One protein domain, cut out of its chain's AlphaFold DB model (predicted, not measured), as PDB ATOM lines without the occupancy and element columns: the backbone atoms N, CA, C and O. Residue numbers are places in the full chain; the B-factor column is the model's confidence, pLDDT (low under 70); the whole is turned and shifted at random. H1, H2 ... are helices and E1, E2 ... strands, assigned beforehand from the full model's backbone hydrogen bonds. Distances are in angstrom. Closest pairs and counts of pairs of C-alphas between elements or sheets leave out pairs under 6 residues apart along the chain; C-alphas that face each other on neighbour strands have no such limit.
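This is residues 81 to 150 of the 248 residues of an uncharacterized protein of Euryarchaeota archaeon (UniProt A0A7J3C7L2). The model shows a small core of two parallel strands, E1 and E2, side by side, with the helix H1 packed on them through its residues 98 to 105. Two shorter helices, H2 and H3, lie farther out and apart from each other, with loops joining them to the rest; H3 and the last printed residues make one end of the longest axis, and Gln 117, just after E2, marks the other. The printed part has 70 residues with three named helices and two named strands, in the order E1, H1, E2, H2, H3; the sheet's order is E1, E2. The class is mixed, helices and strands, though named elements hold only 34 of the 70 residues. The whole is compact, with a radius of gyration of the C-alphas of 11.6 A, and the C-alphas span 33 by 26 by 21 A.

Go along the printed part from Ile 81 to residues 90 to 94, which are the strand E1, and look for its neighbour in residues 112 to 116, the strand E2. The two are parallel, with 29 degrees between their directions; the C-alphas of His 92 and Ile 114 face each other at 4.8 A, and those of His 94 and Asp 116 at 5.3 A. In the backbone, N 93 and O 114 are within hydrogen-bond range at 2.8 A, and so are N 114 and O 91 at 2.9 A. Between the strands along the chain stand residues 98 to 107, the helix H1. E1, H1 and E2 form a strand-helix-strand unit, two parallel neighbour strands with a helix between them, and its crossover is right-handed. The closest C-alphas of H1 and E1 are those of Tyr 101 and Ile 93, 6.3 A apart. The closest of H1 and E2 are those of Ala 104 and Val 113, 6.9 A apart. Farther along, residues 125 to 130 are the helix H2, which is apart from both E1 and H1. Residues 141 to 148 are the helix H3, apart from E1, E2 and H2. H3 and H1 are near each other, with 6 pairs of C-alphas within 10 A. Every O i to N i+4 pair is within hydrogen-bond range in H1 and H2, and 3 of 4 are in H3.

Find C-alpha 90 at (-14.312, -41.526, 6.603); from there E1 runs 13.1 A to C-alpha 94. After three residues, look for C-alpha 98 at (-10.718, -43.887, 22.909), where H1, the longest helix, begins; it runs 14.5 A to C-alpha 107. E2 runs 12.5 A from Thr 112 to Asp 116. H2, six residues, runs from Pro 125 to Leu 130 and is 8.9 A long. H3 runs 10.7 A from Leu 141 and ends at C-alpha 148, at (-29.638, -52.667, 19.970).

The two C-alphas farthest apart are those of Gln 117 and Asp 150, at 34.3 A, while the first and last printed C-alphas, of Ile 81 and Asp 150, are 21.4 A apart. The printed part has no cut. The links from E1 to H1 and from H1 to E2 are tight; those from E2 to H2, with 8 residues between, and from H2 to H3, with 10, are short, and no link is long. In the B-factor column you will find a mean pLDDT of 77.6 for the printed part; 16 residues are under 70, namely 83 to 88, 118 to 120 and 132 to 138.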
ATOM      1  N   ILE A  81     -21.855 -37.461  16.824       75.12
ATOM      2  CA  ILE A  81     -21.282 -36.999  15.570       75.12
ATOM      3  C   ILE A  81     -21.593 -35.521  15.353       75.12
ATOM      4  O   ILE A  81     -22.768 -35.146  15.328       75.12
ATOM      5  N   PHE A  82     -20.569 -34.693  15.140       71.94
ATOM      6  CA  PHE A  82     -20.715 -33.241  14.941       71.94
ATOM      7  C   PHE A  82     -20.445 -32.784  13.499       71.94
ATOM      8  O   PHE A  82     -21.036 -31.809  13.042       71.94
ATOM      9  N   SER A  83     -19.645 -33.520  12.719       64.31
ATOM     10  CA  SER A  83     -19.545 -33.314  11.270       64.31
ATOM     11  C   SER A  83     -18.926 -34.525  10.573       64.31
ATOM     12  O   SER A  83     -17.751 -34.807  10.760       64.31
ATOM     13  N   ALA A  84     -19.692 -35.238   9.740       52.22
ATOM     14  CA  ALA A  84     -19.093 -36.122   8.742       52.22
ATOM     15  C   ALA A  84     -18.336 -35.257   7.724       52.22
ATOM     16  O   ALA A  84     -18.914 -34.292   7.212       52.22
ATOM     17  N   SER A  85     -17.071 -35.598   7.489       52.44
ATOM     18  CA  SER A  85     -16.266 -35.136   6.358       52.44
ATOM     19  C   SER A  85     -17.080 -35.132   5.049       52.44
ATOM     20  O   SER A  85     -18.031 -35.901   4.896       52.44
ATOM     21  N   GLU A  86     -16.708 -34.288   4.082       49.53
ATOM     22  CA  GLU A  86     -17.263 -34.343   2.718       49.53
ATOM     23  C   GLU A  86     -16.962 -35.690   2.025       49.53
ATOM     24  O   GLU A  86     -17.644 -36.073   1.072       49.53
ATOM     25  N   THR A  87     -15.980 -36.448   2.531       56.28
ATOM     26  CA  THR A  87     -15.721 -37.833   2.134       56.28
ATOM     27  C   THR A  87     -16.712 -38.778   2.825       56.28
ATOM     28  O   THR A  87     -16.699 -38.984   4.034       56.28
ATOM     29  N   VAL A  88     -17.594 -39.381   2.022       61.03
ATOM     30  CA  VAL A  88     -18.790 -40.135   2.457       61.03
ATOM     31  C   VAL A  88     -18.486 -41.336   3.380       61.03
ATOM     32  O   VAL A  88     -19.385 -41.794   4.082       61.03
ATOM     33  N   ASN A  89     -17.234 -41.810   3.436       75.19
ATOM     34  CA  ASN A  89     -16.850 -43.064   4.100       75.19
ATOM     35  C   ASN A  89     -15.718 -42.929   5.139       75.19
ATOM     36  O   ASN A  89     -15.151 -43.945   5.539       75.19
ATOM     37  N   GLU A  90     -15.360 -41.723   5.585       80.62
ATOM     38  CA  GLU A  90     -14.312 -41.526   6.603       80.62
ATOM     39  C   GLU A  90     -14.895 -40.961   7.899       80.62
ATOM     40  O   GLU A  90     -15.716 -40.039   7.889       80.62
ATOM     41  N   LEU A  91     -14.465 -41.523   9.032       81.06
ATOM     42  CA  LEU A  91     -14.858 -41.069  10.362       81.06
ATOM     43  C   LEU A  91     -13.611 -40.707  11.170       81.06
ATOM     44  O   LEU A  91     -12.875 -41.583  11.621       81.06
ATOM     45  N   HIS A  92     -13.402 -39.404  11.352       82.00
ATOM     46  CA  HIS A  92     -12.275 -38.846  12.093       82.00
ATOM     47  C   HIS A  92     -12.605 -38.757  13.581       82.00
ATOM     48  O   HIS A  92     -13.652 -38.232  13.971       82.00
ATOM     49  N   ILE A  93     -11.717 -39.276  14.417       80.81
ATOM     50  CA  ILE A  93     -11.875 -39.322  15.867       80.81
ATOM     51  C   ILE A  93     -10.608 -38.758  16.480       80.81
ATOM     52  O   ILE A  93      -9.503 -39.142  16.105       80.81
ATOM     53  N   HIS A  94     -10.781 -37.857  17.443       80.94
ATOM     54  CA  HIS A  94      -9.651 -37.249  18.122       80.94
ATOM     55  C   HIS A  94      -8.782 -38.332  18.784       80.94
ATOM     56  O   HIS A  94      -9.312 -39.226  19.443       80.94
ATOM     57  N   ASP A  95      -7.454 -38.231  18.693       78.19
ATOM     58  CA  ASP A  95      -6.525 -39.258  19.202       78.19
ATOM     59  C   ASP A  95      -6.699 -39.591  20.690       78.19
ATOM     60  O   ASP A  95      -6.290 -40.657  21.135       78.19
ATOM     61  N   LYS A  96      -7.301 -38.686  21.463       77.94
ATOM     62  CA  LYS A  96      -7.578 -38.859  22.899       77.94
ATOM     63  C   LYS A  96      -8.974 -39.419  23.210       77.94
ATOM     64  O   LYS A  96      -9.292 -39.613  24.378       77.94
ATOM     65  N   ASP A  97      -9.818 -39.641  22.204       80.94
ATOM     66  CA  ASP A  97     -11.187 -40.139  22.371       80.94
ATOM     67  C   ASP A  97     -11.290 -41.640  22.058       80.94
ATOM     68  O   ASP A  97     -11.788 -42.094  21.022       80.94
ATOM     69  N   PHE A  98     -10.786 -42.429  23.001       80.31
ATOM     70  CA  PHE A  98     -10.718 -43.887  22.909       80.31
ATOM     71  C   PHE A  98     -12.090 -44.540  22.884       80.31
ATOM     72  O   PHE A  98     -12.327 -45.482  22.128       80.31
ATOM     73  N   THR A  99     -13.007 -44.030  23.701       85.69
ATOM     74  CA  THR A  99     -14.356 -44.576  23.805       85.69
ATOM     75  C   THR A  99     -15.065 -44.461  22.461       85.69
ATOM     76  O   THR A  99     -15.532 -45.473  21.936       85.69
ATOM     77  N   SER A 100     -15.055 -43.276  21.841       86.94
ATOM     78  CA  SER A 100     -15.602 -43.091  20.493       86.94
ATOM     79  C   SER A 100     -14.918 -43.982  19.463       86.94
ATOM     80  O   SER A 100     -15.604 -44.579  18.636       86.94
ATOM     81  N   TYR A 101     -13.590 -44.122  19.523       86.75
ATOM     82  CA  TYR A 101     -12.835 -44.956  18.586       86.75
ATOM     83  C   TYR A 101     -13.291 -46.417  18.581       86.75
ATOM     84  O   TYR A 101     -13.562 -46.982  17.518       86.75
ATOM     85  N   HIS A 102     -13.416 -47.034  19.755       88.12
ATOM     86  CA  HIS A 102     -13.829 -48.433  19.824       88.12
ATOM     87  C   HIS A 102     -15.298 -48.623  19.447       88.12
ATOM     88  O   HIS A 102     -15.621 -49.565  18.724       88.12
ATOM     89  N   TYR A 103     -16.176 -47.704  19.853       90.38
ATOM     90  CA  TYR A 103     -17.575 -47.745  19.433       90.38
ATOM     91  C   TYR A 103     -17.754 -47.551  17.933       90.38
ATOM     92  O   TYR A 103     -18.606 -48.202  17.326       90.38
ATOM     93  N   ALA A 104     -16.917 -46.720  17.317       87.88
ATOM     94  CA  ALA A 104     -16.952 -46.523  15.885       87.88
ATOM     95  C   ALA A 104     -16.654 -47.808  15.112       87.88
ATOM     96  O   ALA A 104     -17.358 -48.123  14.156       87.88
ATOM     97  N   LYS A 105     -15.670 -48.597  15.557       87.19
ATOM     98  CA  LYS A 105     -15.359 -49.886  14.924       87.19
ATOM     99  C   LYS A 105     -16.504 -50.902  15.012       87.19
ATOM    100  O   LYS A 105     -16.598 -51.771  14.152       87.19
ATOM    101  N   ILE A 106     -17.354 -50.804  16.035       90.12
ATOM    102  CA  ILE A 106     -18.511 -51.691  16.214       90.12
ATOM    103  C   ILE A 106     -19.652 -51.251  15.289       90.12
ATOM    104  O   ILE A 106     -20.121 -52.032  14.462       90.12
ATOM    105  N   PHE A 107     -20.064 -49.984  15.388       87.12
ATOM    106  CA  PHE A 107     -21.286 -49.494  14.746       87.12
ATOM    107  C   PHE A 107     -21.099 -48.986  13.309       87.12
ATOM    108  O   PHE A 107     -22.063 -48.945  12.547       87.12
ATOM    109  N   PHE A 108     -19.880 -48.623  12.907       84.75
ATOM    110  CA  PHE A 108     -19.588 -48.012  11.606       84.75
ATOM    111  C   PHE A 108     -18.614 -48.854  10.769       84.75
ATOM    112  O   PHE A 108     -17.670 -48.331  10.191       84.75
ATOM    113  N   LYS A 109     -18.865 -50.164  10.636       79.69
ATOM    114  CA  LYS A 109     -18.000 -51.106   9.881       79.69
ATOM    115  C   LYS A 109     -17.706 -50.702   8.431       79.69
ATOM    116  O   LYS A 109     -16.690 -51.105   7.877       79.69
ATOM    117  N   ASN A 110     -18.607 -49.939   7.815       81.31
ATOM    118  CA  ASN A 110     -18.469 -49.478   6.431       81.31
ATOM    119  C   ASN A 110     -17.655 -48.178   6.305       81.31
ATOM    120  O   ASN A 110     -17.488 -47.678   5.195       81.31
ATOM    121  N   TYR A 111     -17.181 -47.623   7.423       80.38
ATOM    122  CA  TYR A 111     -16.374 -46.412   7.463       80.38
ATOM    123  C   TYR A 111     -14.919 -46.749   7.773       80.38
ATOM    124  O   TYR A 111     -14.617 -47.590   8.623       80.38
ATOM    125  N   THR A 112     -14.007 -46.022   7.138       84.38
ATOM    126  CA  THR A 112     -12.613 -45.975   7.566       84.38
ATOM    127  C   THR A 112     -12.529 -45.091   8.808       84.38
ATOM    128  O   THR A 112     -12.732 -43.879   8.731       84.38
ATOM    129  N   VAL A 113     -12.257 -45.698   9.964       85.31
ATOM    130  CA  VAL A 113     -12.084 -44.976  11.233       85.31
ATOM    131  C   VAL A 113     -10.643 -44.476  11.338       85.31
ATOM    132  O   VAL A 113      -9.713 -45.280  11.424       85.31
ATOM    133  N   ILE A 114     -10.463 -43.157  11.354       82.44
ATOM    134  CA  ILE A 114      -9.160 -42.481  11.383       82.44
ATOM    135  C   ILE A 114      -8.991 -41.796  12.742       82.44
ATOM    136  O   ILE A 114      -9.876 -41.069  13.187       82.44
ATOM    137  N   ARG A 115      -7.858 -42.045  13.406       84.25
ATOM    138  CA  ARG A 115      -7.434 -41.324  14.614       84.25
ATOM    139  C   ARG A 115      -6.501 -40.187  14.199       84.25
ATOM    140  O   ARG A 115      -5.504 -40.457  13.527       84.25
ATOM    141  N   ASP A 116      -6.862 -38.949  14.521       81.00
ATOM    142  CA  ASP A 116      -6.019 -37.780  14.270       81.00
ATOM    143  C   ASP A 116      -6.258 -36.629  15.274       81.00
ATOM    144  O   ASP A 116      -7.006 -36.744  16.246       81.00
ATOM    145  N   GLN A 117      -5.578 -35.497  15.059       72.00
ATOM    146  CA  GLN A 117      -5.784 -34.237  15.794       72.00
ATOM    147  C   GLN A 117      -6.836 -33.329  15.117       72.00
ATOM    148  O   GLN A 117      -6.926 -32.141  15.427       72.00
ATOM    149  N   GLY A 118      -7.570 -33.853  14.129       62.78
ATOM    150  CA  GLY A 118      -8.538 -33.120  13.322       62.78
ATOM    151  C   GLY A 118      -9.837 -32.821  14.067       62.78
ATOM    152  O   GLY A 118     -10.076 -33.292  15.182       62.78
ATOM    153  N   PHE A 119     -10.699 -31.999  13.456       57.72
ATOM    154  CA  PHE A 119     -12.008 -31.702  14.036       57.72
ATOM    155  C   PHE A 119     -12.845 -32.989  14.073       57.72
ATOM    156  O   PHE A 119     -13.077 -33.587  13.018       57.72
ATOM    157  N   PRO A 120     -13.284 -33.439  15.258       59.53
ATOM    158  CA  PRO A 120     -13.802 -34.783  15.404       59.53
ATOM    159  C   PRO A 120     -15.162 -34.924  14.727       59.53
ATOM    160  O   PRO A 120     -16.101 -34.160  14.968       59.53
ATOM    161  N   ALA A 121     -15.275 -35.966  13.912       72.81
ATOM    162  CA  ALA A 121     -16.543 -36.408  13.384       72.81
ATOM    163  C   ALA A 121     -17.363 -37.103  14.469       72.81
ATOM    164  O   ALA A 121     -18.566 -36.939  14.413       72.81
ATOM    165  N   LEU A 122     -16.755 -37.789  15.452       76.31
ATOM    166  CA  LEU A 122     -17.412 -38.455  16.591       76.31
ATOM    167  C   LEU A 122     -16.717 -38.090  17.916       76.31
ATOM    168  O   LEU A 122     -15.493 -38.159  18.001       76.31
ATOM    169  N   VAL A 123     -17.494 -37.707  18.933       78.75
ATOM    170  CA  VAL A 123     -17.003 -37.167  20.212       78.75
ATOM    171  C   VAL A 123     -17.726 -37.816  21.384       78.75
ATOM    172  O   VAL A 123     -18.955 -37.838  21.408       78.75
ATOM    173  N   GLU A 124     -17.005 -38.274  22.402       79.94
ATOM    174  CA  GLU A 124     -17.613 -38.864  23.592       79.94
ATOM    175  C   GLU A 124     -18.535 -37.861  24.322       79.94
ATOM    176  O   GLU A 124     -18.348 -36.635  24.247       79.94
ATOM    177  N   PRO A 125     -19.532 -38.356  25.077       81.56
ATOM    178  CA  PRO A 125     -20.479 -37.506  25.794       81.56
ATOM    179  C   PRO A 125     -19.840 -36.407  26.655       81.56
ATOM    180  O   PRO A 125     -20.295 -35.261  26.637       81.56
ATOM    181  N   ARG A 126     -18.752 -36.720  27.372       85.25
ATOM    182  CA  ARG A 126     -18.029 -35.753  28.213       85.25
ATOM    183  C   ARG A 126     -17.494 -34.576  27.403       85.25
ATOM    184  O   ARG A 126     -17.761 -33.427  27.751       85.25
ATOM    185  N   LEU A 127     -16.726 -34.845  26.347       81.06
ATOM    186  CA  LEU A 127     -16.110 -33.797  25.529       81.06
ATOM    187  C   LEU A 127     -17.170 -32.921  24.861       81.06
ATOM    188  O   LEU A 127     -16.970 -31.714  24.739       81.06
ATOM    189  N   SER A 128     -18.318 -33.508  24.517       79.50
ATOM    190  CA  SER A 128     -19.483 -32.783  24.008       79.50
ATOM    191  C   SER A 128     -20.050 -31.779  25.021       79.50
ATOM    192  O   SER A 128     -20.476 -30.691  24.641       79.50
ATOM    193  N   LEU A 129     -20.057 -32.126  26.313       81.38
ATOM    194  CA  LEU A 129     -20.513 -31.240  27.392       81.38
ATOM    195  C   LEU A 129     -19.478 -30.163  27.745       81.38
ATOM    196  O   LEU A 129     -19.857 -29.031  28.039       81.38
ATOM    197  N   LEU A 130     -18.188 -30.510  27.712       81.75
ATOM    198  CA  LEU A 130     -17.090 -29.573  27.979       81.75
ATOM    199  C   LEU A 130     -16.904 -28.552  26.850       81.75
ATOM    200  O   LEU A 130     -16.482 -27.429  27.116       81.75
ATOM    201  N   ASN A 131     -17.262 -28.913  25.614       75.94
ATOM    202  CA  ASN A 131     -17.089 -28.078  24.429       75.94
ATOM    203  C   ASN A 131     -18.439 -27.806  23.735       75.94
ATOM    204  O   ASN A 131     -18.734 -28.381  22.688       75.94
ATOM    205  N   PRO A 132     -19.275 -26.889  24.256       66.25
ATOM    206  CA  PRO A 132     -20.580 -26.584  23.657       66.25
ATOM    207  C   PRO A 132     -20.492 -25.962  22.247       66.25
ATOM    208  O   PRO A 132     -21.500 -25.882  21.550       66.25
ATOM    209  N   GLY A 133     -19.302 -25.528  21.813       67.75
ATOM    210  CA  GLY A 133     -19.047 -24.924  20.502       67.75
ATOM    211  C   GLY A 133     -18.801 -25.908  19.352       67.75
ATOM    212  O   GLY A 133     -18.446 -25.461  18.267       67.75
ATOM    213  N   LEU A 134     -18.976 -27.221  19.549       66.25
ATOM    214  CA  LEU A 134     -18.655 -28.255  18.546       66.25
ATOM    215  C   LEU A 134     -19.573 -28.275  17.302       66.25
ATOM    216  O   LEU A 134     -19.399 -29.112  16.424       66.25
ATOM    217  N   GLY A 135     -20.526 -27.350  17.175       65.38
ATOM    218  CA  GLY A 135     -21.392 -27.236  15.996       65.38
ATOM    219  C   GLY A 135     -22.674 -28.073  16.077       65.38
ATOM    220  O   GLY A 135     -23.144 -28.428  17.159       65.38
ATOM    221  N   GLN A 136     -23.298 -28.335  14.922       65.19
ATOM    222  CA  GLN A 136     -24.600 -29.006  14.852       65.19
ATOM    223  C   GLN A 136     -24.453 -30.525  15.003       65.19
ATOM    224  O   GLN A 136     -23.827 -31.185  14.179       65.19
ATOM    225  N   LYS A 137     -25.104 -31.096  16.022       67.50
ATOM    226  CA  LYS A 137     -25.187 -32.551  16.211       67.50
ATOM    227  C   LYS A 137     -25.873 -33.207  15.009       67.50
ATOM    228  O   LYS A 137     -27.014 -32.871  14.697       67.50
ATOM    229  N   LYS A 138     -25.195 -34.160  14.369       67.56
ATOM    230  CA  LYS A 138     -25.732 -34.962  13.259       67.56
ATOM    231  C   LYS A 138     -26.329 -36.285  13.740       67.56
ATOM    232  O   LYS A 138     -27.373 -36.691  13.240       67.56
ATOM    233  N   MET A 139     -25.690 -36.958  14.698       72.81
ATOM    234  CA  MET A 139     -26.138 -38.263  15.201       72.81
ATOM    235  C   MET A 139     -25.631 -38.500  16.622       72.81
ATOM    236  O   MET A 139     -24.487 -38.183  16.914       72.81
ATOM    237  N   ASP A 140     -26.454 -39.077  17.493       76.94
ATOM    238  CA  ASP A 140     -26.040 -39.557  18.814       76.94
ATOM    239  C   ASP A 140     -26.071 -41.090  18.799       76.94
ATOM    240  O   ASP A 140     -27.123 -41.682  18.531       76.94
ATOM    241  N   LEU A 141     -24.929 -41.735  19.066       83.25
ATOM    242  CA  LEU A 141     -24.836 -43.194  19.151       83.25
ATOM    243  C   LEU A 141     -25.764 -43.786  20.211       83.25
ATOM    244  O   LEU A 141     -26.126 -44.953  20.086       83.25
ATOM    245  N   TYR A 142     -26.215 -43.003  21.196       85.25
ATOM    246  CA  TYR A 142     -27.246 -43.442  22.131       85.25
ATOM    247  C   TYR A 142     -28.496 -43.930  21.404       85.25
ATOM    248  O   TYR A 142     -29.046 -44.963  21.752       85.25
ATOM    249  N   HIS A 143     -28.925 -43.242  20.346       83.75
ATOM    250  CA  HIS A 143     -30.129 -43.629  19.614       83.75
ATOM    251  C   HIS A 143     -29.954 -44.922  18.802       83.75
ATOM    252  O   HIS A 143     -30.926 -45.630  18.536       83.75
ATOM    253  N   LEU A 144     -28.728 -45.226  18.371       85.31
ATOM    254  CA  LEU A 144     -28.418 -46.519  17.757       85.31
ATOM    255  C   LEU A 144     -28.386 -47.610  18.827       85.31
ATOM    256  O   LEU A 144     -29.000 -48.659  18.655       85.31
ATOM    257  N   TRP A 145     -27.757 -47.318  19.959       90.69
ATOM    258  CA  TRP A 145     -27.687 -48.210  21.104       90.69
ATOM    259  C   TRP A 145     -29.052 -48.589  21.665       90.69
ATOM    260  O   TRP A 145     -29.299 -49.769  21.874       90.69
ATOM    261  N   THR A 146     -29.977 -47.641  21.840       89.44
ATOM    262  CA  THR A 146     -31.304 -47.962  22.384       89.44
ATOM    263  C   THR A 146     -32.081 -48.947  21.514       89.44
ATOM    264  O   THR A 146     -32.928 -49.664  22.036       89.44
ATOM    265  N   LYS A 147     -31.786 -49.021  20.208       88.38
ATOM    266  CA  LYS A 147     -32.361 -50.028  19.301       88.38
ATOM    267  C   LYS A 147     -31.710 -51.400  19.457       88.38
ATOM    268  O   LYS A 147     -32.383 -52.403  19.255       88.38
ATOM    269  N   VAL A 148     -30.419 -51.434  19.778       89.12
ATOM    270  CA  VAL A 148     -29.638 -52.667  19.970       89.12
ATOM    271  C   VAL A 148     -29.901 -53.280  21.345       89.12
ATOM    272  O   VAL A 148     -29.992 -54.495  21.475       89.12
ATOM    273  N   ALA A 149     -30.047 -52.436  22.360       91.44
ATOM    274  CA  ALA A 149     -30.066 -52.825  23.760       91.44
ATOM    275  C   ALA A 149     -31.381 -52.457  24.458       91.44
ATOM    276  O   ALA A 149     -31.376 -52.251  25.656       91.44
ATOM    277  N   ASP A 150     -32.489 -52.304  23.729       91.00
ATOM    278  CA  ASP A 150     -33.832 -52.045  24.285       91.00
ATOM    279  C   ASP A 150     -33.882 -50.951  25.375       91.00
ATOM    280  O   ASP A 150     -34.346 -51.146  26.494       91.00
TER     281      ASP A 150